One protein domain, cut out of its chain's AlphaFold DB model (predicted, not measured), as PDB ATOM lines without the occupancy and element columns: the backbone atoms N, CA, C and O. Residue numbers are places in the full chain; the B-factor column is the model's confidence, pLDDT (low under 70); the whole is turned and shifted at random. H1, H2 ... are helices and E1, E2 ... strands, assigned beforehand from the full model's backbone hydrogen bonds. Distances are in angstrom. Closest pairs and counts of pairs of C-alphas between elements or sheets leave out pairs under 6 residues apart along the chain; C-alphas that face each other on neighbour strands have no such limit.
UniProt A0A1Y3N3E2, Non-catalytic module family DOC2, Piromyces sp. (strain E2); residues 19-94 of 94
ATOM      1  N   ALA A  19     -50.605  47.188 -14.297       65.44
ATOM      2  CA  ALA A  19     -49.730  46.294 -13.552       65.44
ATOM      3  C   ALA A  19     -50.570  45.115 -13.034       65.44
ATOM      4  O   ALA A  19     -51.682  45.299 -12.532       65.44
ATOM      5  N   GLU A  20     -50.082  43.900 -13.251       66.75
ATOM      6  CA  GLU A  20     -50.646  42.701 -12.643       66.75
ATOM      7  C   GLU A  20     -50.258  42.730 -11.161       66.75
ATOM      8  O   GLU A  20     -49.078  42.623 -10.834       66.75
ATOM      9  N   GLU A  21     -51.230  42.960 -10.277       72.81
ATOM     10  CA  GLU A  21     -50.995  42.892  -8.834       72.81
ATOM     11  C   GLU A  21     -50.991  41.426  -8.400       72.81
ATOM     12  O   GLU A  21     -51.978  40.711  -8.575       72.81
ATOM     13  N   PHE A  22     -49.861  40.981  -7.863       84.88
ATOM     14  CA  PHE A  22     -49.691  39.667  -7.253       84.88
ATOM     15  C   PHE A  22     -49.668  39.810  -5.728       84.88
ATOM     16  O   PHE A  22     -49.306  40.859  -5.194       84.88
ATOM     17  N   TYR A  23     -50.056  38.749  -5.018       91.31
ATOM     18  CA  TYR A  23     -49.982  38.719  -3.561       91.31
ATOM     19  C   TYR A  23     -48.519  38.708  -3.103       91.31
ATOM     20  O   TYR A  23     -47.737  37.857  -3.528       91.31
ATOM     21  N   CYS A  24     -48.160  39.644  -2.222       94.31
ATOM     22  CA  CYS A  24     -46.809  39.766  -1.696       94.31
ATOM     23  C   CYS A  24     -46.726  39.314  -0.234       94.31
ATOM     24  O   CYS A  24     -46.796  40.119   0.692       94.31
ATOM     25  N   TRP A  25     -46.547  38.013  -0.018       95.50
ATOM     26  CA  TRP A  25     -46.475  37.431   1.326       95.50
ATOM     27  C   TRP A  25     -45.369  38.045   2.194       95.50
ATOM     28  O   TRP A  25     -45.566  38.233   3.392       95.50
ATOM     29  N   SER A  26     -44.217  38.389   1.607       96.94
ATOM     30  CA  SER A  26     -43.095  38.941   2.366       96.94
ATOM     31  C   SER A  26     -43.404  40.334   2.898       96.94
ATOM     32  O   SER A  26     -42.975  40.681   3.999       96.94
ATOM     33  N   LYS A  27     -44.192  41.114   2.151       96.75
ATOM     34  CA  LYS A  27     -44.608  42.452   2.564       96.75
ATOM     35  C   LYS A  27     -45.633  42.365   3.681       96.75
ATOM     36  O   LYS A  27     -45.486  43.031   4.697       96.75
ATOM     37  N   GLU A  28     -46.621  41.495   3.521       95.19
ATOM     38  CA  GLU A  28     -47.710  41.338   4.487       95.19
ATOM     39  C   GLU A  28     -47.248  40.734   5.821       95.19
ATOM     40  O   GLU A  28     -47.751  41.112   6.877       95.19
ATOM     41  N   VAL A  29     -46.295  39.796   5.792       94.25
ATOM     42  CA  VAL A  29     -45.856  39.067   6.995       94.25
ATOM     43  C   VAL A  29     -44.612  39.689   7.635       94.25
ATOM     44  O   VAL A  29     -44.488  39.669   8.859       94.25
ATOM     45  N   PHE A  30     -43.699  40.249   6.834       95.62
ATOM     46  CA  PHE A  30     -42.375  40.688   7.298       95.62
ATOM     47  C   PHE A  30     -42.044  42.155   6.981       95.62
ATOM     48  O   PHE A  30     -40.957  42.601   7.336       95.62
ATOM     49  N   ASP A  31     -42.938  42.901   6.321       97.00
ATOM     50  CA  ASP A  31     -42.679  44.253   5.790       97.00
ATOM     51  C   ASP A  31     -41.474  44.321   4.823       97.00
ATOM     52  O   ASP A  31     -40.791  45.337   4.702       97.00
ATOM     53  N   ILE A  32     -41.214  43.224   4.100       97.38
ATOM     54  CA  ILE A  32     -40.145  43.114   3.096       97.38
ATOM     55  C   ILE A  32     -40.761  43.076   1.696       97.38
ATOM     56  O   ILE A  32     -41.615  42.239   1.413       97.38
ATOM     57  N   GLU A  33     -40.304  43.944   0.794       97.38
ATOM     58  CA  GLU A  33     -40.814  44.006  -0.581       97.38
ATOM     59  C   GLU A  33     -40.659  42.678  -1.337       97.38
ATOM     60  O   GLU A  33     -39.733  41.895  -1.103       97.38
ATOM     61  N   CYS A  34     -41.558  42.438  -2.290       96.38
ATOM     62  CA  CYS A  34     -41.420  41.308  -3.196       96.38
ATOM     63  C   CYS A  34     -40.410  41.589  -4.295       96.38
ATOM     64  O   CYS A  34     -40.237  42.715  -4.766       96.38
ATOM     65  N   CYS A  35     -39.780  40.519  -4.754       96.75
ATOM     66  CA  CYS A  35     -38.950  40.573  -5.932       96.75
ATOM     67  C   CYS A  35     -39.807  40.827  -7.182       96.75
ATOM     68  O   CYS A  35     -40.986  40.450  -7.226       96.75
ATOM     69  N   PRO A  36     -39.223  41.422  -8.235       94.62
ATOM     70  CA  PRO A  36     -39.858  41.483  -9.541       94.62
ATOM     71  C   PRO A  36     -40.326  40.105 -10.032       94.62
ATOM     72  O   PRO A  36     -39.726  39.069  -9.741       94.62
ATOM     73  N   LYS A  37     -41.393  40.089 -10.836       92.88
ATOM     74  CA  LYS A  37     -41.914  38.847 -11.420       92.88
ATOM     75  C   LYS A  37     -40.835  38.134 -12.239       92.88
ATOM     76  O   LYS A  37     -40.210  38.739 -13.104       92.88
ATOM     77  N   GLY A  38     -40.659  36.838 -11.978       92.31
ATOM     78  CA  GLY A  38     -39.669  35.993 -12.649       92.31
ATOM     79  C   GLY A  38     -38.281  35.984 -12.002       92.31
ATOM     80  O   GLY A  38     -37.405  35.280 -12.502       92.31
ATOM     81  N   THR A  39     -38.058  36.713 -10.902       96.00
ATOM     82  CA  THR A  39     -36.832  36.555 -10.107       96.00
ATOM     83  C   THR A  39     -36.706  35.112  -9.618       96.00
ATOM     84  O   THR A  39     -37.654  34.535  -9.094       96.00
ATOM     85  N   THR A  40     -35.522  34.528  -9.795       94.69
ATOM     86  CA  THR A  40     -35.187  33.191  -9.291       94.69
ATOM     87  C   THR A  40     -34.645  33.295  -7.869       94.69
ATOM     88  O   THR A  40     -33.793  34.142  -7.600       94.69
ATOM     89  N   ALA A  41     -35.123  32.435  -6.970       94.44
ATOM     90  CA  ALA A  41     -34.624  32.359  -5.601       94.44
ATOM     91  C   ALA A  41     -33.132  31.985  -5.569       94.44
ATOM     92  O   ALA A  41     -32.687  31.107  -6.310       94.44
ATOM     93  N   ASN A  42     -32.366  32.620  -4.685       94.94
ATOM     94  CA  ASN A  42     -30.979  32.242  -4.382       94.94
ATOM     95  C   ASN A  42     -30.737  32.048  -2.874       94.94
ATOM     96  O   ASN A  42     -29.630  31.694  -2.467       94.94
ATOM     97  N   TYR A  43     -31.767  32.269  -2.056       93.88
ATOM     98  CA  TYR A  43     -31.734  32.136  -0.611       93.88
ATOM     99  C   TYR A  43     -33.044  31.510  -0.129       93.88
ATOM    100  O   TYR A  43     -34.122  31.881  -0.585       93.88
ATOM    101  N   PHE A  44     -32.946  30.556   0.790       92.38
ATOM    102  CA  PHE A  44     -34.074  29.785   1.304       92.38
ATOM    103  C   PHE A  44     -33.967  29.769   2.822       92.38
ATOM    104  O   PHE A  44     -32.889  29.502   3.365       92.38
ATOM    105  N   ASP A  45     -35.059  30.065   3.513       91.62
ATOM    106  CA  ASP A  45     -35.091  30.005   4.968       91.62
ATOM    107  C   ASP A  45     -36.416  29.432   5.480       91.62
ATOM    108  O   ASP A  45     -37.251  28.922   4.733       91.62
ATOM    109  N   GLY A  46     -36.589  29.478   6.799       91.69
ATOM    110  CA  GLY A  46     -37.780  28.959   7.447       91.69
ATOM    111  C   GLY A  46     -39.055  29.722   7.110       91.69
ATOM    112  O   GLY A  46     -40.096  29.300   7.579       91.69
ATOM    113  N   ASP A  47     -39.036  30.820   6.368       92.50
ATOM    114  CA  ASP A  47     -40.224  31.612   6.045       92.50
ATOM    115  C   ASP A  47     -40.630  31.497   4.574       92.50
ATOM    116  O   ASP A  47     -41.816  31.629   4.253       92.50
ATOM    117  N   GLY A  48     -39.682  31.155   3.701       93.69
ATOM    118  CA  GLY A  48     -39.942  30.904   2.291       93.69
ATOM    119  C   GLY A  48     -38.706  31.051   1.413       93.69
ATOM    120  O   GLY A  48     -37.562  30.947   1.868       93.69
ATOM    121  N   ASP A  49     -38.978  31.322   0.144       95.00
ATOM    122  CA  ASP A  49     -37.995  31.502  -0.911       95.00
ATOM    123  C   ASP A  49     -37.714  32.992  -1.114       95.00
ATOM    124  O   ASP A  49     -38.618  33.825  -1.236       95.00
ATOM    125  N   TRP A  50     -36.440  33.345  -1.198       96.12
ATOM    126  CA  TRP A  50     -35.993  34.729  -1.230       96.12
ATOM    127  C   TRP A  50     -34.918  34.948  -2.290       96.12
ATOM    128  O   TRP A  50     -34.211  34.031  -2.725       96.12
ATOM    129  N   TYR A  51     -34.752  36.212  -2.652       97.62
ATOM    130  CA  TYR A  51     -33.547  36.694  -3.305       97.62
ATOM    131  C   TYR A  51     -32.771  37.584  -2.333       97.62
ATOM    132  O   TYR A  51     -33.345  38.499  -1.741       97.62
ATOM    133  N   LEU A  52     -31.477  37.320  -2.179       97.81
ATOM    134  CA  LEU A  52     -30.528  38.099  -1.389       97.81
ATOM    135  C   LEU A  52     -29.393  38.563  -2.309       97.81
ATOM    136  O   LEU A  52     -28.758  37.737  -2.968       97.81
ATOM    137  N   ASN A  53     -29.146  39.871  -2.377       97.06
ATOM    138  CA  ASN A  53     -28.064  40.422  -3.196       97.06
ATOM    139  C   ASN A  53     -26.748  40.588  -2.411       97.06
ATOM    140  O   ASN A  53     -26.708  40.443  -1.190       97.06
ATOM    141  N   ASP A  54     -25.677  40.954  -3.118       97.69
ATOM    142  CA  ASP A  54     -24.337  41.132  -2.536       97.69
ATOM    143  C   ASP A  54     -24.252  42.277  -1.507       97.69
ATOM    144  O   ASP A  54     -23.324  42.318  -0.699       97.69
ATOM    145  N   ASN A  55     -25.227  43.192  -1.503       97.19
ATOM    146  CA  ASN A  55     -25.331  44.281  -0.531       97.19
ATOM    147  C   ASN A  55     -26.118  43.878   0.730       97.19
ATOM    148  O   ASN A  55     -26.262  44.688   1.645       97.19
ATOM    149  N   GLY A  56     -26.635  42.646   0.791       96.44
ATOM    150  CA  GLY A  56     -27.465  42.157   1.891       96.44
ATOM    151  C   GLY A  56     -28.935  42.580   1.811       96.44
ATOM    152  O   GLY A  56     -29.670  42.394   2.780       96.44
ATOM    153  N   GLU A  57     -29.385  43.140   0.687       97.38
ATOM    154  CA  GLU A  57     -30.794  43.481   0.472       97.38
ATOM    155  C   GLU A  57     -31.571  42.223   0.069       97.38
ATOM    156  O   GLU A  57     -31.139  41.452  -0.795       97.38
ATOM    157  N   LYS A  58     -32.729  42.028   0.707       97.50
ATOM    158  CA  LYS A  58     -33.557  40.825   0.602       97.50
ATOM    159  C   LYS A  58     -34.943  41.185   0.063       97.50
ATOM    160  O   LYS A  58     -35.524  42.175   0.500       97.50
ATOM    161  N   CYS A  59     -35.478  40.371  -0.843       98.19
ATOM    162  CA  CYS A  59     -36.866  40.454  -1.302       98.19
ATOM    163  C   CYS A  59     -37.520  39.067  -1.348       98.19
ATOM    164  O   CYS A  59     -36.832  38.056  -1.523       98.19
ATOM    165  N   GLY A  60     -38.840  39.010  -1.151       97.44
ATOM    166  CA  GLY A  60     -39.609  37.760  -1.185       97.44
ATOM    167  C   GLY A  60     -39.948  37.322  -2.605       97.44
ATOM    168  O   GLY A  60     -40.398  38.130  -3.419       97.44
ATOM    169  N   ILE A  61     -39.749  36.044  -2.921       96.19
ATOM    170  CA  ILE A  61     -40.108  35.486  -4.229       96.19
ATOM    171  C   ILE A  61     -41.626  35.353  -4.325       96.19
ATOM    172  O   ILE A  61     -42.262  34.832  -3.415       96.19
ATOM    173  N   ILE A  62     -42.220  35.809  -5.427       94.31
ATOM    174  CA  ILE A  62     -43.663  35.655  -5.675       94.31
ATOM    175  C   ILE A  62     -44.024  34.167  -5.640       94.31
ATOM    176  O   ILE A  62     -43.314  33.360  -6.230       94.31
ATOM    177  N   ASP A  63     -45.101  33.820  -4.931       90.44
ATOM    178  CA  ASP A  63     -45.538  32.435  -4.683       90.44
ATOM    179  C   ASP A  63     -44.502  31.549  -3.952       90.44
ATOM    180  O   ASP A  63     -44.664  30.335  -3.854       90.44
ATOM    181  N   GLY A  64     -43.451  32.157  -3.390       91.50
ATOM    182  CA  GLY A  64     -42.398  31.501  -2.613       91.50
ATOM    183  C   GLY A  64     -42.680  31.413  -1.112       91.50
ATOM    184  O   GLY A  64     -41.762  31.168  -0.334       91.50
ATOM    185  N   ASN A  65     -43.912  31.663  -0.660       93.25
ATOM    186  CA  ASN A  65     -44.237  31.557   0.761       93.25
ATOM    187  C   ASN A  65     -44.153  30.099   1.220       93.25
ATOM    188  O   ASN A  65     -44.578  29.179   0.519       93.25
ATOM    189  N   CYS A  66     -43.703  29.881   2.453       92.81
ATOM    190  CA  CYS A  66     -43.698  28.545   3.024       92.81
ATOM    191  C   CYS A  66     -45.105  28.073   3.417       92.81
ATOM    192  O   CYS A  66     -45.560  28.218   4.553       92.81
ATOM    193  N   TRP A  67     -45.815  27.490   2.458       91.19
ATOM    194  CA  TRP A  67     -47.166  26.962   2.638       91.19
ATOM    195  C   TRP A  67     -47.202  25.686   3.497       91.19
ATOM    196  O   TRP A  67     -48.204  25.437   4.165       91.19
ATOM    197  N   SER A  68     -46.117  24.905   3.566       92.44
ATOM    198  CA  SER A  68     -46.047  23.665   4.362       92.44
ATOM    199  C   SER A  68     -46.213  23.911   5.869       92.44
ATOM    200  O   SER A  68     -46.792  23.077   6.576       92.44
ATOM    201  N   LYS A  69     -45.818  25.100   6.351       91.75
ATOM    202  CA  LYS A  69     -46.031  25.550   7.737       91.75
ATOM    203  C   LYS A  69     -47.500  25.528   8.145       91.75
ATOM    204  O   LYS A  69     -47.798  25.214   9.295       91.75
ATOM    205  N   PHE A  70     -48.419  25.810   7.218       90.81
ATOM    206  CA  PHE A  70     -49.860  25.745   7.482       90.81
ATOM    207  C   PHE A  70     -50.308  24.335   7.897       90.81
ATOM    208  O   PHE A  70     -51.221  24.182   8.705       90.81
ATOM    209  N   PHE A  71     -49.621  23.307   7.400       92.00
ATOM    210  CA  PHE A  71     -49.871  21.900   7.712       92.00
ATOM    211  C   PHE A  71     -48.973  21.358   8.838       92.00
ATOM    212  O   PHE A  71     -49.017  20.168   9.135       92.00
ATOM    213  N   GLY A  72     -48.170  22.214   9.480       92.94
ATOM    214  CA  GLY A  72     -47.269  21.827  10.570       92.94
ATOM    215  C   GLY A  72     -45.938  21.214  10.120       92.94
ATOM    216  O   GLY A  72     -45.244  20.619  10.944       92.94
ATOM    217  N   TYR A  73     -45.566  21.364   8.847       92.25
ATOM    218  CA  TYR A  73     -44.295  20.882   8.301       92.25
ATOM    219  C   TYR A  73     -43.300  22.035   8.088       92.25
ATOM    220  O   TYR A  73     -43.719  23.172   7.860       92.25
ATOM    221  N   PRO A  74     -41.980  21.781   8.172       91.00
ATOM    222  CA  PRO A  74     -40.971  22.802   7.914       91.00
ATOM    223  C   PRO A  74     -40.905  23.182   6.430       91.00
ATOM    224  O   PRO A  74     -41.424  22.484   5.554       91.00
ATOM    225  N   CYS A  75     -40.244  24.301   6.156       89.56
ATOM    226  CA  CYS A  75     -39.974  24.772   4.802       89.56
ATOM    227  C   CYS A  75     -38.794  24.035   4.189       89.56
ATOM    228  O   CYS A  75     -37.915  23.532   4.893       89.56
ATOM    229  N   CYS A  76     -38.745  24.050   2.863       85.06
ATOM    230  CA  CYS A  76     -37.576  23.605   2.133       85.06
ATOM    231  C   CYS A  76     -36.434  24.593   2.332       85.06
ATOM    232  O   CYS A  76     -36.541  25.757   1.972       85.06
ATOM    233  N   MET A  77     -35.319  24.121   2.886       82.94
ATOM    234  CA  MET A  77     -34.138  24.965   3.111       82.94
ATOM    235  C   MET A  77     -33.215  25.031   1.882       82.94
ATOM    236  O   MET A  77     -32.161  25.664   1.928       82.94
ATOM    237  N   LYS A  78     -33.564  24.335   0.794       79.31
ATOM    238  CA  LYS A  78     -32.875  24.394  -0.500       79.31
ATOM    239  C   LYS A  78     -33.831  23.945  -1.612       79.31
ATOM    240  O   LYS A  78     -34.782  23.209  -1.354       79.31
ATOM    241  N   HIS A  79     -33.525  24.301  -2.857       70.50
ATOM    242  CA  HIS A  79     -34.228  23.761  -4.018       70.50
ATOM    243  C   HIS A  79     -33.779  22.318  -4.347       70.50
ATOM    244  O   HIS A  79     -32.583  22.038  -4.460       70.50
ATOM    245  N   HIS A  80     -34.732  21.391  -4.495       72.38
ATOM    246  CA  HIS A  80     -34.491  19.965  -4.769       72.38
ATOM    247  C   HIS A  80     -35.100  19.543  -6.123       72.38
ATOM    248  O   HIS A  80     -36.057  18.781  -6.164       72.38
ATOM    249  N   GLU A  81     -34.542  20.001  -7.250       69.00
ATOM    250  CA  GLU A  81     -35.118  19.758  -8.596       69.00
ATOM    251  C   GLU A  81     -35.391  18.277  -8.921       69.00
ATOM    252  O   GLU A  81     -36.349  17.968  -9.621       69.00
ATOM    253  N   ASN A  82     -34.578  17.355  -8.395       72.75
ATOM    254  CA  ASN A  82     -34.616  15.933  -8.759       72.75
ATOM    255  C   ASN A  82     -35.208  15.011  -7.681       72.75
ATOM    256  O   ASN A  82     -35.197  13.796  -7.861       72.75
ATOM    257  N   ASP A  83     -35.672  15.562  -6.562       75.62
ATOM    258  CA  ASP A  83     -36.123  14.781  -5.402       75.62
ATOM    259  C   ASP A  83     -37.394  15.387  -4.804       75.62
ATOM    260  O   ASP A  83     -37.503  15.628  -3.603       75.62
ATOM    261  N   THR A  84     -38.328  15.735  -5.692       82.56
ATOM    262  CA  THR A  84     -39.620  16.301  -5.311       82.56
ATOM    263  C   THR A  84     -40.766  15.345  -5.604       82.56
ATOM    264  O   THR A  84     -40.842  14.718  -6.661       82.56
ATOM    265  N   THR A  85     -41.698  15.255  -4.658       86.75
ATOM    266  CA  THR A  85     -42.998  14.602  -4.832       86.75
ATOM    267  C   THR A  85     -44.087  15.663  -4.877       86.75
ATOM    268  O   THR A  85     -44.127  16.534  -4.013       86.75
ATOM    269  N   LEU A  86     -44.985  15.592  -5.857       88.69
ATOM    270  CA  LEU A  86     -46.098  16.532  -6.004       88.69
ATOM    271  C   LEU A  86     -47.387  15.920  -5.442       88.69
ATOM    272  O   LEU A  86     -47.748  14.803  -5.814       88.69
ATOM    273  N   ASP A  87     -48.097  16.658  -4.591       89.69
ATOM    274  CA  ASP A  87     -49.449  16.316  -4.138       89.69
ATOM    275  C   ASP A  87     -50.446  17.455  -4.440       89.69
ATOM    276  O   ASP A  87     -50.172  18.347  -5.244       89.69
ATOM    277  N   SER A  88     -51.635  17.423  -3.827       91.75
ATOM    278  CA  SER A  88     -52.650  18.470  -3.996       91.75
ATOM    279  C   SER A  88     -52.296  19.824  -3.367       91.75
ATOM    280  O   SER A  88     -52.980  20.804  -3.648       91.75
ATOM    281  N   HIS A  89     -51.293  19.881  -2.491       87.62
ATOM    282  CA  HIS A  89     -50.849  21.090  -1.796       87.62
ATOM    283  C   HIS A  89     -49.643  21.735  -2.478       87.62
ATOM    284  O   HIS A  89     -49.523  22.958  -2.457       87.62
ATOM    285  N   GLY A  90     -48.774  20.937  -3.099       86.62
ATOM    286  CA  GLY A  90     -47.610  21.443  -3.814       86.62
ATOM    287  C   GLY A  90     -46.483  20.424  -3.924       86.62
ATOM    288  O   GLY A  90     -46.676  19.219  -3.750       86.62
ATOM    289  N   ALA A  91     -45.298  20.919  -4.277       88.00
ATOM    290  CA  ALA A  91     -44.088  20.111  -4.348       88.00
ATOM    291  C   ALA A  91     -43.457  19.973  -2.955       88.00
ATOM    292  O   ALA A  91     -43.122  20.965  -2.313       88.00
ATOM    293  N   TRP A  92     -43.262  18.739  -2.515       86.31
ATOM    294  CA  TRP A  92     -42.573  18.370  -1.282       86.31
ATOM    295  C   TRP A  92     -41.215  17.758  -1.608       86.31
ATOM    296  O   TRP A  92     -41.047  17.211  -2.693       86.31
ATOM    297  N   TYR A  93     -40.284  17.775  -0.659       83.25
ATOM    298  CA  TYR A  93     -39.055  16.975  -0.688       83.25
ATOM    299  C   TYR A  93     -38.899  16.251   0.661       83.25
ATOM    300  O   TYR A  93     -39.532  16.651   1.644       83.25
ATOM    301  N   LEU A  94     -38.097  15.182   0.695       65.94
ATOM    302  CA  LEU A  94     -37.804  14.388   1.898       65.94
ATOM    303  C   LEU A  94     -36.497  14.808   2.585       65.94
ATOM    304  O   LEU A  94     -35.523  15.160   1.879       65.94
TER     305      LEU A  94
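This is residues 19 to 94 of the 94 residues of the protein "Non-catalytic module family DOC2" of Piromyces sp. (strain E2) (UniProt A0A1Y3N3E2). Little regular structure: two small lobes follow each other, first H1 packed on E2 of the hairpin E1 and E2, then H2, a long loop and the smaller hairpin E3 and E4. Both hairpins are antiparallel. The 76 printed residues are mixed in class, 30 in named elements, and compact: radius of gyration of the C-alphas 12.7 A, spans 32 by 26 by 22 A.

Start at H1, residues 25 to 30; its closest C-alpha pair with E2, residues 58 to 65, is Ser 26 and Gly 60, 5.1 A. E2 bends by 102 degrees at residue 62; in its hairpin with E1, residues 48 to 52, N 49 and O 64 are 2.8 A apart. H2, residues 67 to 71, has 0 of 1 O i to N i+4 pairs within hydrogen-bond range but 2 of 2 O i to N i+3; H1 has every O i to N i+4 pair. In the hairpin of E3, residues 84 to 86, and E4, residues 91 to 93, N 85 and O 92 are 2.8 A apart.

Find H1 beginning at C-alpha 25 (-46.475, 37.431, 1.326); E2 spans 14.1 A; E4 ends at C-alpha 93 (-39.055, 16.975, -0.688).

Asn 55 and Ser 88 have the farthest C-alphas, 37.7 A. There is no cut in the printed part; links H1 to E1 and H2 to E3 are long; residues 19 to 20, 81 and 94 have pLDDT under 70.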